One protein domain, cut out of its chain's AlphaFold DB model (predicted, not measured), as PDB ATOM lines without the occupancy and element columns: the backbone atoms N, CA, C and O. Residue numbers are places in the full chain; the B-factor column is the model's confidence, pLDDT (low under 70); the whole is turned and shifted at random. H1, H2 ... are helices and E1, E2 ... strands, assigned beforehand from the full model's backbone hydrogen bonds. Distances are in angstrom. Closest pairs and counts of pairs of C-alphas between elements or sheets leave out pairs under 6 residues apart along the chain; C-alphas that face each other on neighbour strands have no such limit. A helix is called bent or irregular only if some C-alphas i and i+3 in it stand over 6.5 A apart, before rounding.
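What this domain is: This is residues 3 to 165 of the 209 residues of an uncharacterized protein of Actinobacteria bacterium (UniProt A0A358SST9). At one end of an elongated body, a small sheet of three parallel strands, E1 E2 E5, has helices H4 and H5 side by side over one face, with H1 alongside H4; at the other end, H3 packs on the small hairpin E3 E4. H2 slants steeply past the place where H3 gives way to H4. The printed part has 163 residues with five named helices and five named strands, in the order H1 E1 H2 H3 H4 E2 E3 E4 H5 E5; its class is mixed, helices and strands. It is compact, with a radius of gyration of the C-alphas of 16.3 A, and spans 52 by 31 by 23 A.

How they stand to each other: Residues 3 to 4 pair, parallel, with residues 29 to 30 of E1, residues 28 to 32. H1, residues 11 to 20, touches residues 85 to 89 alone of H4, residues 78 to 90, at a shallow tilt of 4 degrees, the same way; the closest C-alphas, Val 15 and Leu 89, are 6.3 A apart. E2, residues 96 to 100, is the parallel neighbour of E1, with N 31 and O 97 at 2.8 A, and of E5, residues 157 to 161, with N 100 and O 160 at 2.8 A. H1 is only just on this sheet, with 5 pairs of C-alphas within 10 A, and only grazes it. H2, residues 33 to 48, grazes it with residues 33 to 35. H2 touches H3, residues 64 to 76, at a steep tilt of 52 degrees, opposite ways; the closest C-alphas, Ala 41 and Ala 74, are 4.5 A apart. H2 touches residues 78 to 82 alone of H4, with C-alphas 37 and 78 closest at 4.3 A. H3 is irregular, with C-alphas 66 and 69 7.6 A apart. E1, H2 H3 H4 and E2 form a strand-helix-strand unit, two parallel neighbour strands with helices between. H3 has C-alpha 65 at 7.2 A from C-alpha 124 of E3, residues 120 to 126. E3 and E4, residues 129 to 132, form an antiparallel hairpin, with N 132 and O 120 at 2.8 A. H4 and H5, residues 137 to 151, make two layers with the sheet, helices on one face, at heights of 10.3 A and 10.5 A. They touch, with C-alphas 90 and 151 closest at 4.7 A. Every O i to N i+4 pair is within hydrogen-bond range in H1, H4 and H5, against 11 of 12 in H2 and 7 of 9 in H3.

Where its parts are: H1 begins at C-alpha 11, (240.171, 141.762, 257.116). H2 measures 23.1 A, H4 18.4 A and H5 21.2 A from first to last C-alpha. E5 ends at C-alpha 161, (246.925, 133.176, 239.055).

The domain as a whole: The C-alphas of Asp 23 and Phe 124 are the two farthest apart, at 52.9 A. The printed part has no cut. The links H2 to H3 and E2 to E3 are long. Residues 110, 112 and 165 have pLDDT under 70.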
ATOM      1  N   LEU A   3     231.437 139.273 246.599       89.06
ATOM      2  CA  LEU A   3     231.907 140.268 247.549       89.06
ATOM      3  C   LEU A   3     233.430 140.163 247.582       89.06
ATOM      4  O   LEU A   3     233.964 139.162 248.057       89.06
ATOM      5  N   GLU A   4     234.110 141.167 247.053       89.00
ATOM      6  CA  GLU A   4     235.567 141.236 247.048       89.00
ATOM      7  C   GLU A   4     236.075 142.052 248.235       89.00
ATOM      8  O   GLU A   4     235.450 143.034 248.646       89.00
ATOM      9  N   TYR A   5     237.203 141.630 248.806       85.81
ATOM     10  CA  TYR A   5     237.885 142.412 249.829       85.81
ATOM     11  C   TYR A   5     238.320 143.768 249.256       85.81
ATOM     12  O   TYR A   5     239.096 143.839 248.306       85.81
ATOM     13  N   ALA A   6     237.849 144.855 249.868       83.50
ATOM     14  CA  ALA A   6     238.284 146.196 249.507       83.50
ATOM     15  C   ALA A   6     239.630 146.519 250.171       83.50
ATOM     16  O   ALA A   6     239.757 146.476 251.400       83.50
ATOM     17  N   ALA A   7     240.620 146.870 249.348       80.69
ATOM     18  CA  ALA A   7     241.970 147.198 249.788       80.69
ATOM     19  C   ALA A   7     241.976 148.253 250.911       80.69
ATOM     20  O   ALA A   7     241.263 149.257 250.865       80.69
ATOM     21  N   GLY A   8     242.799 148.014 251.935       80.38
ATOM     22  CA  GLY A   8     242.973 148.921 253.072       80.38
ATOM     23  C   GLY A   8     241.964 148.752 254.213       80.38
ATOM     24  O   GLY A   8     242.205 149.281 255.299       80.38
ATOM     25  N   LEU A   9     240.880 147.985 254.037       86.56
ATOM     26  CA  LEU A   9     239.951 147.689 255.133       86.56
ATOM     27  C   LEU A   9     240.512 146.650 256.110       86.56
ATOM     28  O   LEU A   9     241.447 145.910 255.820       86.56
ATOM     29  N   ASP A  10     239.943 146.568 257.307       89.50
ATOM     30  CA  ASP A  10     240.282 145.479 258.219       89.50
ATOM     31  C   ASP A  10     239.781 144.125 257.665       89.50
ATOM     32  O   ASP A  10     238.604 144.021 257.308       89.50
ATOM     33  N   PRO A  11     240.619 143.071 257.593       91.56
ATOM     34  CA  PRO A  11     240.171 141.762 257.116       91.56
ATOM     35  C   PRO A  11     239.029 141.162 257.953       91.56
ATOM     36  O   PRO A  11     238.181 140.444 257.420       91.56
ATOM     37  N   GLY A  12     238.948 141.493 259.245       92.62
ATOM     38  CA  GLY A  12     237.843 141.102 260.117       92.62
ATOM     39  C   GLY A  12     236.513 141.733 259.709       92.62
ATOM     40  O   GLY A  12     235.482 141.063 259.773       92.62
ATOM     41  N   TRP A  13     236.521 142.970 259.201       93.25
ATOM     42  CA  TRP A  13     235.321 143.608 258.645       93.25
ATOM     43  C   TRP A  13     234.786 142.854 257.422       93.25
ATOM     44  O   TRP A  13     233.575 142.666 257.285       93.25
ATOM     45  N   PHE A  14     235.677 142.375 256.553       94.12
ATOM     46  CA  PHE A  14     235.294 141.575 255.390       94.12
ATOM     47  C   PHE A  14     234.671 140.237 255.801       94.12
ATOM     48  O   PHE A  14     233.590 139.889 255.325       94.12
ATOM     49  N   VAL A  15     235.289 139.537 256.759       95.06
ATOM     50  CA  VAL A  15     234.742 138.295 257.331       95.06
ATOM     51  C   VAL A  15     233.372 138.527 257.973       95.06
ATOM     52  O   VAL A  15     232.453 137.737 257.766       95.06
ATOM     53  N   GLU A  16     233.210 139.602 258.739       95.19
ATOM     54  CA  GLU A  16     231.942 139.948 259.386       95.19
ATOM     55  C   GLU A  16     230.849 140.295 258.366       95.19
ATOM     56  O   GLU A  16     229.703 139.865 258.496       95.19
ATOM     57  N   THR A  17     231.205 141.009 257.302       93.62
ATOM     58  CA  THR A  17     230.274 141.321 256.211       93.62
ATOM     59  C   THR A  17     229.822 140.049 255.496       93.62
ATOM     60  O   THR A  17     228.627 139.860 255.275       93.62
ATOM     61  N   ALA A  18     230.747 139.133 255.199       93.62
ATOM     62  CA  ALA A  18     230.418 137.844 254.599       93.62
ATOM     63  C   ALA A  18     229.510 136.993 255.504       93.62
ATOM     64  O   ALA A  18     228.565 136.377 255.011       93.62
ATOM     65  N   LYS A  19     229.740 137.005 256.827       94.81
ATOM     66  CA  LYS A  19     228.869 136.338 257.810       94.81
ATOM     67  C   LYS A  19     227.442 136.872 257.768       94.81
ATOM     68  O   LYS A  19     226.510 136.084 257.727       94.81
ATOM     69  N   ARG A  20     227.260 138.194 257.722       95.19
ATOM     70  CA  ARG A  20     225.922 138.815 257.630       95.19
ATOM     71  C   ARG A  20     225.188 138.479 256.333       95.19
ATOM     72  O   ARG A  20     223.970 138.601 256.271       95.19
ATOM     73  N   LEU A  21     225.924 138.064 255.307       93.25
ATOM     74  CA  LEU A  21     225.403 137.644 254.008       93.25
ATOM     75  C   LEU A  21     225.388 136.110 253.852       93.25
ATOM     76  O   LEU A  21     225.247 135.611 252.730       93.25
ATOM     77  N   SER A  22     225.510 135.343 254.948       91.19
ATOM     78  CA  SER A  22     225.521 133.871 254.917       91.19
ATOM     79  C   SER A  22     224.291 133.290 254.225       91.19
ATOM     80  O   SER A  22     224.411 132.334 253.464       91.19
ATOM     81  N   ASP A  23     223.135 133.928 254.380       91.81
ATOM     82  CA  ASP A  23     221.865 133.411 253.859       91.81
ATOM     83  C   ASP A  23     221.598 133.870 252.414       91.81
ATOM     84  O   ASP A  23     220.711 133.365 251.731       91.81
ATOM     85  N   ALA A  24     222.409 134.796 251.886       93.00
ATOM     86  CA  ALA A  24     222.284 135.278 250.514       93.00
ATOM     87  C   ALA A  24     222.910 134.280 249.519       93.00
ATOM     88  O   ALA A  24     224.103 134.343 249.216       93.00
ATOM     89  N   GLU A  25     222.118 133.343 248.996       88.06
ATOM     90  CA  GLU A  25     222.583 132.216 248.160       88.06
ATOM     91  C   GLU A  25     223.421 132.613 246.931       88.06
ATOM     92  O   GLU A  25     224.323 131.885 246.524       88.06
ATOM     93  N   ARG A  26     223.148 133.781 246.331       90.88
ATOM     94  CA  ARG A  26     223.819 134.256 245.102       90.88
ATOM     95  C   ARG A  26     225.048 135.137 245.358       90.88
ATOM     96  O   ARG A  26     225.581 135.740 244.414       90.88
ATOM     97  N   VAL A  27     225.476 135.227 246.616       91.94
ATOM     98  CA  VAL A  27     226.668 135.958 247.055       91.94
ATOM     99  C   VAL A  27     227.773 134.963 247.394       91.94
ATOM    100  O   VAL A  27     227.587 134.080 248.228       91.94
ATOM    101  N   SER A  28     228.922 135.145 246.755       93.88
ATOM    102  CA  SER A  28     230.174 134.419 246.989       93.88
ATOM    103  C   SER A  28     231.249 135.401 247.463       93.88
ATOM    104  O   SER A  28     231.040 136.609 247.365       93.88
ATOM    105  N   CYS A  29     232.398 134.924 247.942       95.75
ATOM    106  CA  CYS A  29     233.496 135.799 248.375       95.75
ATOM    107  C   CYS A  29     234.677 135.718 247.403       95.75
ATOM    108  O   CYS A  29     235.031 134.622 246.974       95.75
ATOM    109  N   CYS A  30     235.267 136.862 247.063       96.06
ATOM    110  CA  CYS A  30     236.543 136.946 246.360       96.06
ATOM    111  C   CYS A  30     237.628 137.406 247.340       96.06
ATOM    112  O   CYS A  30     237.450 138.400 248.050       96.06
ATOM    113  N   ILE A  31     238.723 136.656 247.403       95.31
ATOM    114  CA  ILE A  31     239.876 136.919 248.253       95.31
ATOM    115  C   ILE A  31     241.029 137.333 247.347       95.31
ATOM    116  O   ILE A  31     241.642 136.494 246.690       95.31
ATOM    117  N   ASP A  32     241.334 138.624 247.355       94.12
ATOM    118  CA  ASP A  32     242.597 139.132 246.837       94.12
ATOM    119  C   ASP A  32     243.668 138.995 247.925       94.12
ATOM    120  O   ASP A  32     243.597 139.629 248.989       94.12
ATOM    121  N   VAL A  33     244.631 138.098 247.699       94.56
ATOM    122  CA  VAL A  33     245.638 137.778 248.717       94.56
ATOM    123  C   VAL A  33     246.670 138.892 248.863       94.56
ATOM    124  O   VAL A  33     247.158 139.114 249.973       94.56
ATOM    125  N   GLY A  34     246.992 139.626 247.800       92.38
ATOM    126  CA  GLY A  34     247.968 140.708 247.867       92.38
ATOM    127  C   GLY A  34     247.435 141.913 248.636       92.38
ATOM    128  O   GLY A  34     248.124 142.401 249.534       92.38
ATOM    129  N   HIS A  35     246.176 142.308 248.421       92.69
ATOM    130  CA  HIS A  35     245.540 143.393 249.172       92.69
ATOM    131  C   HIS A  35     245.527 143.125 250.685       92.69
ATOM    132  O   HIS A  35     245.874 144.004 251.484       92.69
ATOM    133  N   ILE A  36     245.154 141.906 251.098       95.06
ATOM    134  CA  ILE A  36     245.166 141.508 252.515       95.06
ATOM    135  C   ILE A  36     246.599 141.538 253.059       95.06
ATOM    136  O   ILE A  36     246.835 142.070 254.147       95.06
ATOM    137  N   GLY A  37     247.556 141.002 252.298       95.25
ATOM    138  CA  GLY A  37     248.961 140.939 252.689       95.25
ATOM    139  C   GLY A  37     249.600 142.309 252.878       95.25
ATOM    140  O   GLY A  37     250.192 142.568 253.926       95.25
ATOM    141  N   ILE A  38     249.428 143.217 251.913       93.75
ATOM    142  CA  ILE A  38     249.973 144.580 251.965       93.75
ATOM    143  C   ILE A  38     249.379 145.353 253.135       93.75
ATOM    144  O   ILE A  38     250.121 146.002 253.883       93.75
ATOM    145  N   ARG A  39     248.060 145.256 253.344       94.38
ATOM    146  CA  ARG A  39     247.410 145.870 254.503       94.38
ATOM    147  C   ARG A  39     248.002 145.325 255.798       94.38
ATOM    148  O   ARG A  39     248.329 146.107 256.690       94.38
ATOM    149  N   GLN A  40     248.133 144.003 255.915       96.31
ATOM    150  CA  GLN A  40     248.637 143.352 257.123       96.31
ATOM    151  C   GLN A  40     250.096 143.725 257.408       96.31
ATOM    152  O   GLN A  40     250.415 144.111 258.533       96.31
ATOM    153  N   ALA A  41     250.969 143.681 256.401       96.44
ATOM    154  CA  ALA A  41     252.361 144.088 256.537       96.44
ATOM    155  C   ALA A  41     252.472 145.568 256.934       96.44
ATOM    156  O   ALA A  41     253.207 145.906 257.861       96.44
ATOM    157  N   SER A  42     251.686 146.446 256.306       95.31
ATOM    158  CA  SER A  42     251.671 147.877 256.637       95.31
ATOM    159  C   SER A  42     251.227 148.129 258.080       95.31
ATOM    160  O   SER A  42     251.873 148.893 258.795       95.31
ATOM    161  N   ALA A  43     250.169 147.451 258.536       95.44
ATOM    162  CA  ALA A  43     249.694 147.551 259.915       95.44
ATOM    163  C   ALA A  43     250.734 147.019 260.920       95.44
ATOM    164  O   ALA A  43     251.045 147.695 261.899       95.44
ATOM    165  N   SER A  44     251.314 145.845 260.654       97.06
ATOM    166  CA  SER A  44     252.344 145.219 261.496       97.06
ATOM    167  C   SER A  44     253.602 146.085 261.627       97.06
ATOM    168  O   SER A  44     254.157 146.236 262.719       97.06
ATOM    169  N   PHE A  45     254.040 146.704 260.529       97.69
ATOM    170  CA  PHE A  45     255.169 147.630 260.541       97.69
ATOM    171  C   PHE A  45     254.845 148.916 261.313       97.69
ATOM    172  O   PHE A  45     255.623 149.322 262.175       97.69
ATOM    173  N   GLY A  46     253.678 149.519 261.065       96.81
ATOM    174  CA  GLY A  46     253.258 150.766 261.713       96.81
ATOM    175  C   GLY A  46     253.117 150.667 263.237       96.81
ATOM    176  O   GLY A  46     253.328 151.659 263.929       96.81
ATOM    177  N   LEU A  47     252.831 149.474 263.776       95.69
ATOM    178  CA  LEU A  47     252.825 149.229 265.225       95.69
ATOM    179  C   LEU A  47     254.215 149.387 265.860       95.69
ATOM    180  O   LEU A  47     254.317 149.861 266.989       95.69
ATOM    181  N   ARG A  48     255.274 148.986 265.147       95.69
ATOM    182  CA  ARG A  48     256.667 149.090 265.617       95.69
ATOM    183  C   ARG A  48     257.304 150.430 265.280       95.69
ATOM    184  O   ARG A  48     258.162 150.897 266.021       95.69
ATOM    185  N   HIS A  49     256.843 151.056 264.202       95.75
ATOM    186  CA  HIS A  49     257.385 152.306 263.683       95.75
ATOM    187  C   HIS A  49     256.302 153.383 263.523       95.75
ATOM    188  O   HIS A  49     255.973 153.759 262.392       95.75
ATOM    189  N   PRO A  50     255.730 153.912 264.627       93.12
ATOM    190  CA  PRO A  50     254.747 154.987 264.547       93.12
ATOM    191  C   PRO A  50     255.289 156.190 263.762       93.12
ATOM    192  O   PRO A  50     256.365 156.706 264.055       93.12
ATOM    193  N   GLY A  51     254.535 156.646 262.760       91.56
ATOM    194  CA  GLY A  51     254.922 157.774 261.902       91.56
ATOM    195  C   GLY A  51     255.751 157.402 260.667       91.56
ATOM    196  O   GLY A  51     255.980 158.265 259.819       91.56
ATOM    197  N   LEU A  52     256.148 156.134 260.509       94.00
ATOM    198  CA  LEU A  52     256.733 155.623 259.270       94.00
ATOM    199  C   LEU A  52     255.720 154.761 258.514       94.00
ATOM    200  O   LEU A  52     255.074 153.879 259.073       94.00
ATOM    201  N   SER A  53     255.605 155.011 257.212       92.25
ATOM    202  CA  SER A  53     254.781 154.209 256.310       92.25
ATOM    203  C   SER A  53     255.665 153.235 255.546       92.25
ATOM    204  O   SER A  53     256.607 153.654 254.870       92.25
ATOM    205  N   LEU A  54     255.334 151.943 255.617       92.94
ATOM    206  CA  LEU A  54     256.057 150.898 254.895       92.94
ATOM    207  C   LEU A  54     256.022 151.125 253.375       92.94
ATOM    208  O   LEU A  54     257.041 150.964 252.716       92.94
ATOM    209  N   GLY A  55     254.887 151.589 252.842       89.00
ATOM    210  CA  GLY A  55     254.725 151.901 251.418       89.00
ATOM    211  C   GLY A  55     255.469 153.157 250.944       89.00
ATOM    212  O   GLY A  55     255.465 153.452 249.755       89.00
ATOM    213  N   HIS A  56     256.094 153.919 251.852       90.88
ATOM    214  CA  HIS A  56     256.967 155.049 251.500       90.88
ATOM    215  C   HIS A  56     258.456 154.670 251.502       90.88
ATOM    216  O   HIS A  56     259.298 155.508 251.181       90.88
ATOM    217  N   LEU A  57     258.787 153.434 251.882       93.12
ATOM    218  CA  LEU A  57     260.129 152.884 251.748       93.12
ATOM    219  C   LEU A  57     260.288 152.247 250.364       93.12
ATOM    220  O   LEU A  57     259.322 151.838 249.727       93.12
ATOM    221  N   ASN A  58     261.529 152.144 249.903       93.44
ATOM    222  CA  ASN A  58     261.876 151.438 248.673       93.44
ATOM    223  C   ASN A  58     263.249 150.758 248.824       93.44
ATOM    224  O   ASN A  58     263.973 151.078 249.769       93.44
ATOM    225  N   PRO A  59     263.650 149.841 247.919       92.56
ATOM    226  CA  PRO A  59     264.909 149.107 248.050       92.56
ATOM    227  C   PRO A  59     266.174 149.976 248.092       92.56
ATOM    228  O   PRO A  59     267.213 149.503 248.550       92.56
ATOM    229  N   ALA A  60     266.105 151.220 247.611       92.19
ATOM    230  CA  ALA A  60     267.207 152.177 247.613       92.19
ATOM    231  C   ALA A  60     267.142 153.187 248.779       92.19
ATOM    232  O   ALA A  60     267.997 154.067 248.863       92.19
ATOM    233  N   ASP A  61     266.154 153.087 249.676       94.25
ATOM    234  CA  ASP A  61     266.046 153.970 250.840       94.25
ATOM    235  C   ASP A  61     267.237 153.754 251.788       94.25
ATOM    236  O   ASP A  61     267.528 152.629 252.201       94.25
ATOM    237  N   TYR A  62     267.924 154.839 252.152       95.06
ATOM    238  CA  TYR A  62     269.120 154.792 253.000       95.06
ATOM    239  C   TYR A  62     268.843 154.255 254.410       95.06
ATOM    240  O   TYR A  62     269.770 153.794 255.069       95.06
ATOM    241  N   ARG A  63     267.586 154.308 254.872       95.25
ATOM    242  CA  ARG A  63     267.151 153.786 256.177       95.25
ATOM    243  C   ARG A  63     266.902 152.283 256.144       95.25
ATOM    244  O   ARG A  63     266.805 151.654 257.193       95.25
ATOM    245  N   LEU A  64     266.751 151.700 254.952       95.62
ATOM    246  CA  LEU A  64     266.352 150.305 254.805       95.62
ATOM    247  C   LEU A  64     267.328 149.313 255.462       95.62
ATOM    248  O   LEU A  64     266.818 148.371 256.056       95.62
ATOM    249  N   PRO A  65     268.667 149.481 255.428       96.88
ATOM    250  CA  PRO A  65     269.578 148.569 256.123       96.88
ATOM    251  C   PRO A  65     269.274 148.412 257.617       96.88
ATOM    252  O   PRO A  65     269.357 147.299 258.127       96.88
ATOM    253  N   ASP A  66     268.864 149.490 258.288       97.00
ATOM    254  CA  ASP A  66     268.536 149.469 259.718       97.00
ATOM    255  C   ASP A  66     267.116 148.937 259.977       97.00
ATOM    256  O   ASP A  66     266.844 148.356 261.024       97.00
ATOM    257  N   LEU A  67     266.207 149.098 259.010       97.44
ATOM    258  CA  LEU A  67     264.799 148.691 259.111       97.44
ATOM    259  C   LEU A  67     264.509 147.302 258.522       97.44
ATOM    260  O   LEU A  67     263.394 146.799 258.658       97.44
ATOM    261  N   VAL A  68     265.465 146.678 257.829       97.62
ATOM    262  CA  VAL A  68     265.221 145.507 256.967       97.62
ATOM    263  C   VAL A  68     264.640 144.314 257.723       97.62
ATOM    264  O   VAL A  68     263.758 143.632 257.198       97.62
ATOM    265  N   THR A  69     265.089 144.078 258.958       98.19
ATOM    266  CA  THR A  69     264.544 143.014 259.807       98.19
ATOM    267  C   THR A  69     263.083 143.288 260.120       98.19
ATOM    268  O   THR A  69     262.240 142.426 259.882       98.19
ATOM    269  N   ASP A  70     262.754 144.514 260.526       98.12
ATOM    270  CA  ASP A  70     261.376 144.867 260.841       98.12
ATOM    271  C   ASP A  70     260.456 144.805 259.622       98.12
ATOM    272  O   ASP A  70     259.313 144.348 259.721       98.12
ATOM    273  N   VAL A  71     260.965 145.214 258.456       97.88
ATOM    274  CA  VAL A  71     260.267 145.082 257.175       97.88
ATOM    275  C   VAL A  71     259.983 143.613 256.862       97.88
ATOM    276  O   VAL A  71     258.850 143.279 256.524       97.88
ATOM    277  N   GLN A  72     260.970 142.724 256.977       98.00
ATOM    278  CA  GLN A  72     260.781 141.303 256.667       98.00
ATOM    279  C   GLN A  72     259.867 140.600 257.675       98.00
ATOM    280  O   GLN A  72     259.045 139.786 257.262       98.00
ATOM    281  N   ASP A  73     259.912 140.967 258.955       98.25
ATOM    282  CA  ASP A  73     258.951 140.485 259.954       98.25
ATOM    283  C   ASP A  73     257.520 140.947 259.636       98.25
ATOM    284  O   ASP A  73     256.554 140.194 259.782       98.25
ATOM    285  N   ALA A  74     257.365 142.194 259.177       98.12
ATOM    286  CA  ALA A  74     256.068 142.725 258.778       98.12
ATOM    287  C   ALA A  74     255.527 141.985 257.546       98.12
ATOM    288  O   ALA A  74     254.374 141.555 257.548       98.12
ATOM    289  N   VAL A  75     256.371 141.766 256.535       97.25
ATOM    290  CA  VAL A  75     256.054 140.967 255.341       97.25
ATOM    291  C   VAL A  75     255.672 139.532 255.720       97.25
ATOM    292  O   VAL A  75     254.649 139.034 255.256       97.25
ATOM    293  N   ALA A  76     256.408 138.894 256.634       97.62
ATOM    294  CA  ALA A  76     256.122 137.535 257.100       97.62
ATOM    295  C   ALA A  76     254.770 137.404 257.831       97.62
ATOM    296  O   ALA A  76     254.213 136.308 257.908       97.62
ATOM    297  N   SER A  77     254.203 138.507 258.332       97.88
ATOM    298  CA  SER A  77     252.878 138.502 258.967       97.88
ATOM    299  C   SER A  77     251.706 138.392 257.978       97.88
ATOM    300  O   SER A  77     250.584 138.105 258.401       97.88
ATOM    301  N   ALA A  78     251.946 138.573 256.674       97.50
ATOM    302  CA  ALA A  78     250.913 138.521 255.639       97.50
ATOM    303  C   ALA A  78     250.275 137.128 255.504       97.50
ATOM    304  O   ALA A  78     249.048 137.002 255.535       97.50
ATOM    305  N   LEU A  79     251.093 136.072 255.397       98.19
ATOM    306  CA  LEU A  79     250.607 134.709 255.162       98.19
ATOM    307  C   LEU A  79     249.630 134.232 256.254       98.19
ATOM    308  O   LEU A  79     248.524 133.828 255.891       98.19
ATOM    309  N   PRO A  80     249.946 134.313 257.565       98.31
ATOM    310  CA  PRO A  80     248.994 133.942 258.614       98.31
ATOM    311  C   PRO A  80     247.632 134.635 258.477       98.31
ATOM    312  O   PRO A  80     246.600 133.974 258.576       98.31
ATOM    313  N   SER A  81     247.622 135.936 258.160       97.69
ATOM    314  CA  SER A  81     246.386 136.707 257.994       97.69
ATOM    315  C   SER A  81     245.526 136.196 256.835       97.69
ATOM    316  O   SER A  81     244.315 136.039 256.991       97.69
ATOM    317  N   VAL A  82     246.122 135.893 255.676       97.69
ATOM    318  CA  VAL A  82     245.380 135.328 254.533       97.69
ATOM    319  C   VAL A  82     244.813 133.951 254.872       97.69
ATOM    320  O   VAL A  82     243.659 133.659 254.543       97.69
ATOM    321  N   LEU A  83     245.584 133.105 255.562       98.50
ATOM    322  CA  LEU A  83     245.120 131.780 255.973       98.50
ATOM    323  C   LEU A  83     243.939 131.871 256.950       98.50
ATOM    324  O   LEU A  83     242.991 131.091 256.841       98.50
ATOM    325  N   ASP A  84     243.955 132.830 257.872       97.94
ATOM    326  CA  ASP A  84     242.872 133.020 258.838       97.94
ATOM    327  C   ASP A  84     241.592 133.557 258.191       97.94
ATOM    328  O   ASP A  84     240.501 133.052 258.487       97.94
ATOM    329  N   VAL A  85     241.706 134.501 257.251       97.25
ATOM    330  CA  VAL A  85     240.572 134.957 256.428       97.25
ATOM    331  C   VAL A  85     240.002 133.792 255.621       97.25
ATOM    332  O   VAL A  85     238.797 133.550 255.663       97.25
ATOM    333  N   THR A  86     240.868 133.018 254.963       97.31
ATOM    334  CA  THR A  86     240.483 131.851 254.158       97.31
ATOM    335  C   THR A  86     239.684 130.840 254.976       97.31
ATOM    336  O   THR A  86     238.579 130.459 254.592       97.31
ATOM    337  N   ARG A  87     240.193 130.446 256.150       97.31
ATOM    338  CA  ARG A  87     239.494 129.510 257.046       97.31
ATOM    339  C   ARG A  87     238.177 130.083 257.556       97.31
ATOM    340  O   ARG A  87     237.193 129.354 257.659       97.31
ATOM    341  N   SER A  88     238.157 131.369 257.899       96.75
ATOM    342  CA  SER A  88     236.963 132.029 258.429       96.75
ATOM    343  C   SER A  88     235.840 132.090 257.399       96.75
ATOM    344  O   SER A  88     234.694 131.821 257.748       96.75
ATOM    345  N   LEU A  89     236.168 132.396 256.142       95.62
ATOM    346  CA  LEU A  89     235.203 132.453 255.046       95.62
ATOM    347  C   LEU A  89     234.788 131.060 254.562       95.62
ATOM    348  O   LEU A  89     233.602 130.839 254.330       95.62
ATOM    349  N   GLY A  90     235.718 130.103 254.478       94.50
ATOM    350  CA  GLY A  90     235.409 128.725 254.079       94.50
ATOM    351  C   GLY A  90     234.389 128.053 255.004       94.50
ATOM    352  O   GLY A  90     233.445 127.413 254.539       94.50
ATOM    353  N   ARG A  91     234.474 128.318 256.318       93.81
ATOM    354  CA  ARG A  91     233.496 127.846 257.318       93.81
ATOM    355  C   ARG A  91     232.064 128.336 257.083       93.81
ATOM    356  O   ARG A  91     231.143 127.747 257.639       93.81
ATOM    357  N   LEU A  92     231.863 129.386 256.286       93.31
ATOM    358  CA  LEU A  92     230.527 129.871 255.926       93.31
ATOM    359  C   LEU A  92     229.863 129.014 254.836       93.31
ATOM    360  O   LEU A  92     228.699 129.241 254.518       93.31
ATOM    361  N   GLY A  93     230.592 128.073 254.222       90.38
ATOM    362  CA  GLY A  93     230.082 127.217 253.146       90.38
ATOM    363  C   GLY A  93     229.815 127.956 251.828       90.38
ATOM    364  O   GLY A  93     229.211 127.394 250.914       90.38
ATOM    365  N   LYS A  94     230.250 129.216 251.715       90.19
ATOM    366  CA  LYS A  94     230.156 130.013 250.488       90.19
ATOM    367  C   LYS A  94     231.225 129.587 249.491       90.19
ATOM    368  O   LYS A  94     232.301 129.138 249.871       90.19
ATOM    369  N   ARG A  95     230.948 129.801 248.202       94.56
ATOM    370  CA  ARG A  95     231.985 129.668 247.173       94.56
ATOM    371  C   ARG A  95     233.036 130.758 247.359       94.56
ATOM    372  O   ARG A  95     232.681 131.918 247.589       94.56
ATOM    373  N   LEU A  96     234.299 130.376 247.220       96.06
ATOM    374  CA  LEU A  96     235.447 131.268 247.320       96.06
ATOM    375  C   LEU A  96     236.132 131.370 245.959       96.06
ATOM    376  O   LEU A  96     236.428 130.356 245.329       96.06
ATOM    377  N   HIS A  97     236.388 132.596 245.522       96.88
ATOM    378  CA  HIS A  97     237.304 132.883 244.429       96.88
ATOM    379  C   HIS A  97     238.573 133.517 244.993       96.88
ATOM    380  O   HIS A  97     238.483 134.318 245.919       96.88
ATOM    381  N   PHE A  98     239.734 133.166 244.452       96.06
ATOM    382  CA  PHE A  98     241.010 133.756 244.841       96.06
ATOM    383  C   PHE A  98     241.654 134.455 243.653       96.06
ATOM    384  O   PHE A  98     241.841 133.829 242.607       96.06
ATOM    385  N   HIS A  99     242.064 135.702 243.855       94.44
ATOM    386  CA  HIS A  99     243.094 136.330 243.038       94.44
ATOM    387  C   HIS A  99     244.434 136.031 243.707       94.44
ATOM    388  O   HIS A  99     244.660 136.396 244.865       94.44
ATOM    389  N   LEU A 100     245.272 135.257 243.020       92.94
ATOM    390  CA  LEU A 100     246.553 134.781 243.519       92.94
ATOM    391  C   LEU A 100     247.671 135.561 242.845       92.94
ATOM    392  O   LEU A 100     247.947 135.370 241.664       92.94
ATOM    393  N   HIS A 101     248.347 136.378 243.632       91.44
ATOM    394  CA  HIS A 101     249.560 137.093 243.267       91.44
ATOM    395  C   HIS A 101     250.416 137.285 244.519       91.44
ATOM    396  O   HIS A 101     249.970 137.047 245.647       91.44
ATOM    397  N   ASP A 102     251.686 137.615 244.320       92.00
ATOM    398  CA  ASP A 102     252.624 137.879 245.402       92.00
ATOM    399  C   ASP A 102     253.121 139.315 245.335       92.00
ATOM    400  O   ASP A 102     252.935 140.028 244.357       92.00
ATOM    401  N   GLY A 103     253.807 139.757 246.376       91.81
ATOM    402  CA  GLY A 103     254.200 141.141 246.462       91.81
ATOM    403  C   GLY A 103     255.290 141.433 247.461       91.81
ATOM    404  O   GLY A 103     255.707 140.598 248.262       91.81
ATOM    405  N   HIS A 104     255.712 142.685 247.436       93.38
ATOM    406  CA  HIS A 104     256.456 143.294 248.509       93.38
ATOM    407  C   HIS A 104     256.095 144.784 248.623       93.38
ATOM    408  O   HIS A 104     256.250 145.529 247.653       93.38
ATOM    409  N   PRO A 105     255.749 145.283 249.823       92.44
ATOM    410  CA  PRO A 105     255.342 146.678 250.030       92.44
ATOM    411  C   PRO A 105     256.451 147.719 249.798       92.44
ATOM    412  O   PRO A 105     256.190 148.910 249.899       92.44
ATOM    413  N   LEU A 106     257.679 147.291 249.483       92.44
ATOM    414  CA  LEU A 106     258.777 148.196 249.128       92.44
ATOM    415  C   LEU A 106     258.743 148.594 247.651       92.44
ATOM    416  O   LEU A 106     259.518 149.450 247.241       92.44
ATOM    417  N   ILE A 107     257.916 147.945 246.830       86.12
ATOM    418  CA  ILE A 107     257.833 148.241 245.403       86.12
ATOM    419  C   ILE A 107     256.671 149.210 245.172       86.12
ATOM    420  O   ILE A 107     255.519 148.816 245.337       86.12
ATOM    421  N   PRO A 108     256.934 150.467 244.778       73.19
ATOM    422  CA  PRO A 108     255.872 151.438 244.553       73.19
ATOM    423  C   PRO A 108     254.992 151.060 243.355       73.19
ATOM    424  O   PRO A 108     255.484 150.559 242.344       73.19
ATOM    425  N   GLY A 109     253.695 151.361 243.441       72.06
ATOM    426  CA  GLY A 109     252.737 151.274 242.330       72.06
ATOM    427  C   GLY A 109     252.225 149.870 241.992       72.06
ATOM    428  O   GLY A 109     251.056 149.742 241.650       72.06
ATOM    429  N   LEU A 110     253.059 148.835 242.118       68.31
ATOM    430  CA  LEU A 110     252.721 147.429 241.835       68.31
ATOM    431  C   LEU A 110     253.207 146.508 242.966       68.31
ATOM    432  O   LEU A 110     253.830 145.473 242.736       68.31
ATOM    433  N   SER A 111     252.984 146.922 244.215       72.94
ATOM    434  CA  SER A 111     253.529 146.254 245.405       72.94
ATOM    435  C   SER A 111     253.060 144.814 245.599       72.94
ATOM    436  O   SER A 111     253.675 144.090 246.370       72.94
ATOM    437  N   ASP A 112     251.983 144.402 244.951       68.31
ATOM    438  CA  ASP A 112     251.266 143.136 245.115       68.31
ATOM    439  C   ASP A 112     251.137 142.340 243.816       68.31
ATOM    440  O   ASP A 112     250.405 141.373 243.756       68.31
ATOM    441  N   HIS A 113     251.870 142.707 242.773       75.56
ATOM    442  CA  HIS A 113     251.633 142.180 241.432       75.56
ATOM    443  C   HIS A 113     252.850 141.415 240.877       75.56
ATOM    444  O   HIS A 113     253.160 141.456 239.690       75.56
ATOM    445  N   PHE A 114     253.568 140.699 241.741       78.94
ATOM    446  CA  PHE A 114     254.696 139.853 241.361       78.94
ATOM    447  C   PHE A 114     254.317 138.384 241.212       78.94
ATOM    448  O   PHE A 114     253.451 137.851 241.905       78.94
ATOM    449  N   SER A 115     255.075 137.687 240.360       81.62
ATOM    450  CA  SER A 115     255.135 136.228 240.417       81.62
ATOM    451  C   SER A 115     255.662 135.778 241.783       81.62
ATOM    452  O   SER A 115     256.619 136.359 242.303       81.62
ATOM    453  N   PHE A 116     255.127 134.667 242.294       89.00
ATOM    454  CA  PHE A 116     255.609 133.986 243.502       89.00
ATOM    455  C   PHE A 116     257.066 133.497 243.401       89.00
ATOM    456  O   PHE A 116     257.637 133.057 244.395       89.00
ATOM    457  N   LEU A 117     257.688 133.540 242.219       86.81
ATOM    458  CA  LEU A 117     259.104 133.207 242.017       86.81
ATOM    459  C   LEU A 117     260.040 134.412 242.203       86.81
ATOM    460  O   LEU A 117     261.265 134.256 242.242       86.81
ATOM    461  N   THR A 118     259.475 135.613 242.325       85.38
ATOM    462  CA  THR A 118     260.230 136.863 242.398       85.38
ATOM    463  C   THR A 118     260.929 137.013 243.745       85.38
ATOM    464  O   THR A 118     260.470 136.545 244.785       85.38
ATOM    465  N   ARG A 119     262.056 137.724 243.737       88.06
ATOM    466  CA  ARG A 119     262.693 138.259 244.944       88.06
ATOM    467  C   ARG A 119     262.968 139.737 244.744       88.06
ATOM    468  O   ARG A 119     263.263 140.155 243.627       88.06
ATOM    469  N   VAL A 120     262.931 140.516 245.820       91.31
ATOM    470  CA  VAL A 120     263.179 141.963 245.744       91.31
ATOM    471  C   VAL A 120     264.676 142.232 245.868       91.31
ATOM    472  O   VAL A 120     265.230 141.963 246.933       91.31
ATOM    473  N   PRO A 121     265.365 142.737 244.830       93.25
ATOM    474  CA  PRO A 121     266.790 143.034 244.923       93.25
ATOM    475  C   PRO A 121     267.048 144.195 245.891       93.25
ATOM    476  O   PRO A 121     266.286 145.157 245.929       93.25
ATOM    477  N   ILE A 122     268.152 144.124 246.637       95.38
ATOM    478  CA  ILE A 122     268.610 145.190 247.544       95.38
ATOM    479  C   ILE A 122     270.110 145.480 247.350       95.38
ATOM    480  O   ILE A 122     270.876 144.585 246.971       95.38
ATOM    481  N   PRO A 123     270.577 146.718 247.607       95.94
ATOM    482  CA  PRO A 123     271.967 147.108 247.374       95.94
ATOM    483  C   PRO A 123     272.940 146.648 248.477       95.94
ATOM    484  O   PRO A 123     274.154 146.820 248.329       95.94
ATOM    485  N   PHE A 124     272.449 146.019 249.544       96.00
ATOM    486  CA  PHE A 124     273.230 145.523 250.681       96.00
ATOM    487  C   PHE A 124     272.989 144.023 250.923       96.00
ATOM    488  O   PHE A 124     272.154 143.402 250.268       96.00
ATOM    489  N   SER A 125     273.774 143.421 251.822       96.94
ATOM    490  CA  SER A 125     273.616 142.014 252.207       96.94
ATOM    491  C   SER A 125     272.681 141.895 253.408       96.94
ATOM    492  O   SER A 125     272.913 142.539 254.427       96.94
ATOM    493  N   TYR A 126     271.664 141.046 253.305       96.75
ATOM    494  CA  TYR A 126     270.774 140.663 254.396       96.75
ATOM    495  C   TYR A 126     270.658 139.138 254.433       96.75
ATOM    496  O   TYR A 126     270.369 138.510 253.416       96.75
ATOM    497  N   GLN A 127     270.949 138.525 255.586       95.44
ATOM    498  CA  GLN A 127     270.971 137.062 255.758       95.44
ATOM    499  C   GLN A 127     271.778 136.323 254.663       95.44
ATOM    500  O   GLN A 127     271.378 135.275 254.155       95.44
ATOM    501  N   GLY A 128     272.917 136.900 254.261       96.00
ATOM    502  CA  GLY A 128     273.804 136.333 253.238       96.00
ATOM    503  C   GLY A 128     273.302 136.469 251.796       96.00
ATOM    504  O   GLY A 128     273.872 135.852 250.897       96.00
ATOM    505  N   ARG A 129     272.247 137.254 251.547       95.50
ATOM    506  CA  ARG A 129     271.654 137.469 250.219       95.50
ATOM    507  C   ARG A 129     271.579 138.955 249.883       95.50
ATOM    508  O   ARG A 129     271.506 139.799 250.765       95.50
ATOM    509  N   ARG A 130     271.541 139.270 248.587       96.69
ATOM    510  CA  ARG A 130     271.268 140.625 248.063       96.69
ATOM    511  C   ARG A 130     269.831 140.759 247.556       96.69
ATOM    512  O   ARG A 130     269.562 141.420 246.555       96.69
ATOM    513  N   SER A 131     268.915 140.063 248.219       95.75
ATOM    514  CA  SER A 131     267.492 140.112 247.919       95.75
ATOM    515  C   SER A 131     266.645 139.772 249.143       95.75
ATOM    516  O   SER A 131     267.087 139.029 250.022       95.75
ATOM    517  N   LEU A 132     265.433 140.317 249.178       95.88
ATOM    518  CA  LEU A 132     264.420 140.089 250.204       95.88
ATOM    519  C   LEU A 132     263.351 139.114 249.705       95.88
ATOM    520  O   LEU A 132     263.089 139.016 248.500       95.88
ATOM    521  N   SER A 133     262.742 138.400 250.649       94.88
ATOM    522  CA  SER A 133     261.580 137.551 250.389       94.88
ATOM    523  C   SER A 133     260.339 138.412 250.179       94.88
ATOM    524  O   SER A 133     260.179 139.435 250.844       94.88
ATOM    525  N   THR A 134     259.465 137.981 249.277       94.19
ATOM    526  CA  THR A 134     258.106 138.507 249.092       94.19
ATOM    527  C   THR A 134     257.162 138.001 250.194       94.19
ATOM    528  O   THR A 134     257.583 137.259 251.086       94.19
ATOM    529  N   MET A 135     255.894 138.422 250.167       95.50
ATOM    530  CA  MET A 135     254.892 138.065 251.182       95.50
ATOM    531  C   MET A 135     254.657 136.558 251.292       95.50
ATOM    532  O   MET A 135     254.470 136.054 252.402       95.50
ATOM    533  N   TYR A 136     254.669 135.839 250.167       95.06
ATOM    534  CA  TYR A 136     254.237 134.441 250.136       95.06
ATOM    535  C   TYR A 136     255.292 133.487 249.575       95.06
ATOM    536  O   TYR A 136     255.567 132.440 250.171       95.06
ATOM    537  N   GLY A 137     255.874 133.814 248.424       92.50
ATOM    538  CA  GLY A 137     256.674 132.889 247.630       92.50
ATOM    539  C   GLY A 137     255.917 131.599 247.264       92.50
ATOM    540  O   GLY A 137     254.718 131.458 247.531       92.50
ATOM    541  N   PRO A 138     256.602 130.583 246.709       91.69
ATOM    542  CA  PRO A 138     255.940 129.351 246.269       91.69
ATOM    543  C   PRO A 138     255.348 128.545 247.436       91.69
ATOM    544  O   PRO A 138     254.294 127.928 247.311       91.69
ATOM    545  N   GLY A 139     256.009 128.578 248.601       92.62
ATOM    546  CA  GLY A 139     255.531 127.904 249.808       92.62
ATOM    547  C   GLY A 139     254.254 128.532 250.375       92.62
ATOM    548  O   GLY A 139     253.340 127.807 250.768       92.62
ATOM    549  N   GLY A 140     254.159 129.866 250.378       95.12
ATOM    550  CA  GLY A 140     252.953 130.580 250.795       95.12
ATOM    551  C   GLY A 140     251.781 130.333 249.847       95.12
ATOM    552  O   GLY A 140     250.683 130.050 250.322       95.12
ATOM    553  N   LEU A 141     252.019 130.325 248.529       94.56
ATOM    554  CA  LEU A 141     251.011 129.938 247.535       94.56
ATOM    555  C   LEU A 141     250.438 128.543 247.821       94.56
ATOM    556  O   LEU A 141     249.221 128.380 247.919       94.56
ATOM    557  N   ALA A 142     251.309 127.547 248.012       93.69
ATOM    558  CA  ALA A 142     250.886 126.183 248.325       93.69
ATOM    559  C   ALA A 142     250.060 126.118 249.623       93.69
ATOM    560  O   ALA A 142     249.039 125.429 249.679       93.69
ATOM    561  N   ALA A 143     250.458 126.871 250.653       96.50
ATOM    562  CA  ALA A 143     249.726 126.949 251.913       96.50
ATOM    563  C   ALA A 143     248.338 127.596 251.753       96.50
ATOM    564  O   ALA A 143     247.371 127.097 252.330       96.50
ATOM    565  N   ILE A 144     248.222 128.667 250.959       96.31
ATOM    566  CA  ILE A 144     246.947 129.346 250.672       96.31
ATOM    567  C   ILE A 144     245.994 128.398 249.943       96.31
ATOM    568  O   ILE A 144     244.867 128.199 250.396       96.31
ATOM    569  N   VAL A 145     246.453 127.760 248.861       94.62
ATOM    570  CA  VAL A 145     245.639 126.806 248.087       94.62
ATOM    571  C   VAL A 145     245.206 125.628 248.960       94.62
ATOM    572  O   VAL A 145     244.030 125.265 248.971       94.62
ATOM    573  N   SER A 146     246.125 125.065 249.749       95.12
ATOM    574  CA  SER A 146     245.812 123.973 250.674       95.12
ATOM    575  C   SER A 146     244.757 124.380 251.707       95.12
ATOM    576  O   SER A 146     243.791 123.646 251.922       95.12
ATOM    577  N   ALA A 147     244.882 125.570 252.303       96.56
ATOM    578  CA  ALA A 147     243.903 126.077 253.257       96.56
ATOM    579  C   ALA A 147     242.534 126.333 252.613       96.56
ATOM    580  O   ALA A 147     241.517 126.036 253.239       96.56
ATOM    581  N   ALA A 148     242.496 126.835 251.377       95.69
ATOM    582  CA  ALA A 148     241.257 127.065 250.641       95.69
ATOM    583  C   ALA A 148     240.500 125.757 250.385       95.69
ATOM    584  O   ALA A 148     239.307 125.666 250.688       95.69
ATOM    585  N   VAL A 149     241.205 124.732 249.894       94.56
ATOM    586  CA  VAL A 149     240.643 123.396 249.641       94.56
ATOM    587  C   VAL A 149     240.185 122.736 250.941       94.56
ATOM    588  O   VAL A 149     239.097 122.174 250.985       94.56
ATOM    589  N   ALA A 150     240.973 122.829 252.015       95.25
ATOM    590  CA  ALA A 150     240.631 122.211 253.296       95.25
ATOM    591  C   ALA A 150     239.453 122.898 254.011       95.25
ATOM    592  O   ALA A 150     238.713 122.244 254.744       95.25
ATOM    593  N   ALA A 151     239.289 124.212 253.838       95.12
ATOM    594  CA  ALA A 151     238.256 124.983 254.525       95.12
ATOM    595  C   ALA A 151     236.901 125.000 253.801       95.12
ATOM    596  O   ALA A 151     235.930 125.467 254.395       95.12
ATOM    597  N   SER A 152     236.828 124.527 252.552       93.56
ATOM    598  CA  SER A 152     235.658 124.719 251.684       93.56
ATOM    599  C   SER A 152     235.119 123.390 251.137       93.56
ATOM    600  O   SER A 152     235.889 122.453 250.929       93.56
ATOM    601  N   PRO A 153     233.809 123.278 250.844       90.56
ATOM    602  CA  PRO A 153     233.255 122.096 250.185       90.56
ATOM    603  C   PRO A 153     233.923 121.790 248.827       90.56
ATOM    604  O   PRO A 153     234.333 122.725 248.125       90.56
ATOM    605  N   PRO A 154     233.974 120.519 248.385       90.81
ATOM    606  CA  PRO A 154     234.494 120.168 247.063       90.81
ATOM    607  C   PRO A 154     233.828 120.972 245.934       90.81
ATOM    608  O   PRO A 154     232.609 121.131 245.906       90.81
ATOM    609  N   GLY A 155     234.631 121.499 245.004       89.62
ATOM    610  CA  GLY A 155     234.146 122.280 243.856       89.62
ATOM    611  C   GLY A 155     233.639 123.693 244.181       89.62
ATOM    612  O   GLY A 155     233.079 124.353 243.308       89.62
ATOM    613  N   SER A 156     233.814 124.174 245.416       92.88
ATOM    614  CA  SER A 156     233.397 125.526 245.824       92.88
ATOM    615  C   SER A 156     234.510 126.579 245.757       92.88
ATOM    616  O   SER A 156     234.240 127.755 246.002       92.88
ATOM    617  N   VAL A 157     235.733 126.176 245.401       95.38
ATOM    618  CA  VAL A 157     236.908 127.050 245.289       95.38
ATOM    619  C   VAL A 157     237.309 127.196 243.828       95.38
ATOM    620  O   VAL A 157     237.399 126.205 243.105       95.38
ATOM    621  N   SER A 158     237.587 128.425 243.408       95.31
ATOM    622  CA  SER A 158     238.265 128.724 242.147       95.31
ATOM    623  C   SER A 158     239.390 129.728 242.375       95.31
ATOM    624  O   SER A 158     239.317 130.555 243.281       95.31
ATOM    625  N   CYS A 159     240.421 129.678 241.537       93.75
ATOM    626  CA  CYS A 159     241.584 130.550 241.651       93.75
ATOM    627  C   CYS A 159     241.964 131.112 240.281       93.75
ATOM    628  O   CYS A 159     241.897 130.393 239.284       93.75
ATOM    629  N   THR A 160     242.422 132.357 240.264       91.75
ATOM    630  CA  THR A 160     243.111 132.986 239.136       91.75
ATOM    631  C   THR A 160     244.533 133.290 239.582       91.75
ATOM    632  O   THR A 160     244.721 133.979 240.581       91.75
ATOM    633  N   LEU A 161     245.534 132.760 238.874       89.00
ATOM    634  CA  LEU A 161     246.925 133.176 239.055       89.00
ATOM    635  C   LEU A 161     247.152 134.438 238.226       89.00
ATOM    636  O   LEU A 161     247.111 134.388 236.997       89.00
ATOM    637  N   GLU A 162     247.370 135.558 238.898       87.12
ATOM    638  CA  GLU A 162     247.563 136.849 238.261       87.12
ATOM    639  C   GLU A 162     249.049 137.146 238.083       87.12
ATOM    640  O   GLU A 162     249.820 137.212 239.040       87.12
ATOM    641  N   ILE A 163     249.457 137.315 236.828       78.88
ATOM    642  CA  ILE A 163     250.847 137.561 236.450       78.88
ATOM    643  C   ILE A 163     250.917 138.941 235.812       78.88
ATOM    644  O   ILE A 163     250.487 139.137 234.676       78.88
ATOM    645  N   HIS A 164     251.513 139.882 236.529       72.94
ATOM    646  CA  HIS A 164     251.685 141.258 236.076       72.94
ATOM    647  C   HIS A 164     253.179 141.543 235.924       72.94
ATOM    648  O   HIS A 164     253.797 142.290 236.680       72.94
ATOM    649  N   GLN A 165     253.797 140.867 234.958       69.19
ATOM    650  CA  GLN A 165     255.220 141.028 234.701       69.19
ATOM    651  C   GLN A 165     255.488 142.320 233.911       69.19
ATOM    652  O   GLN A 165     254.775 142.639 232.958       69.19
TER     653      GLN A 165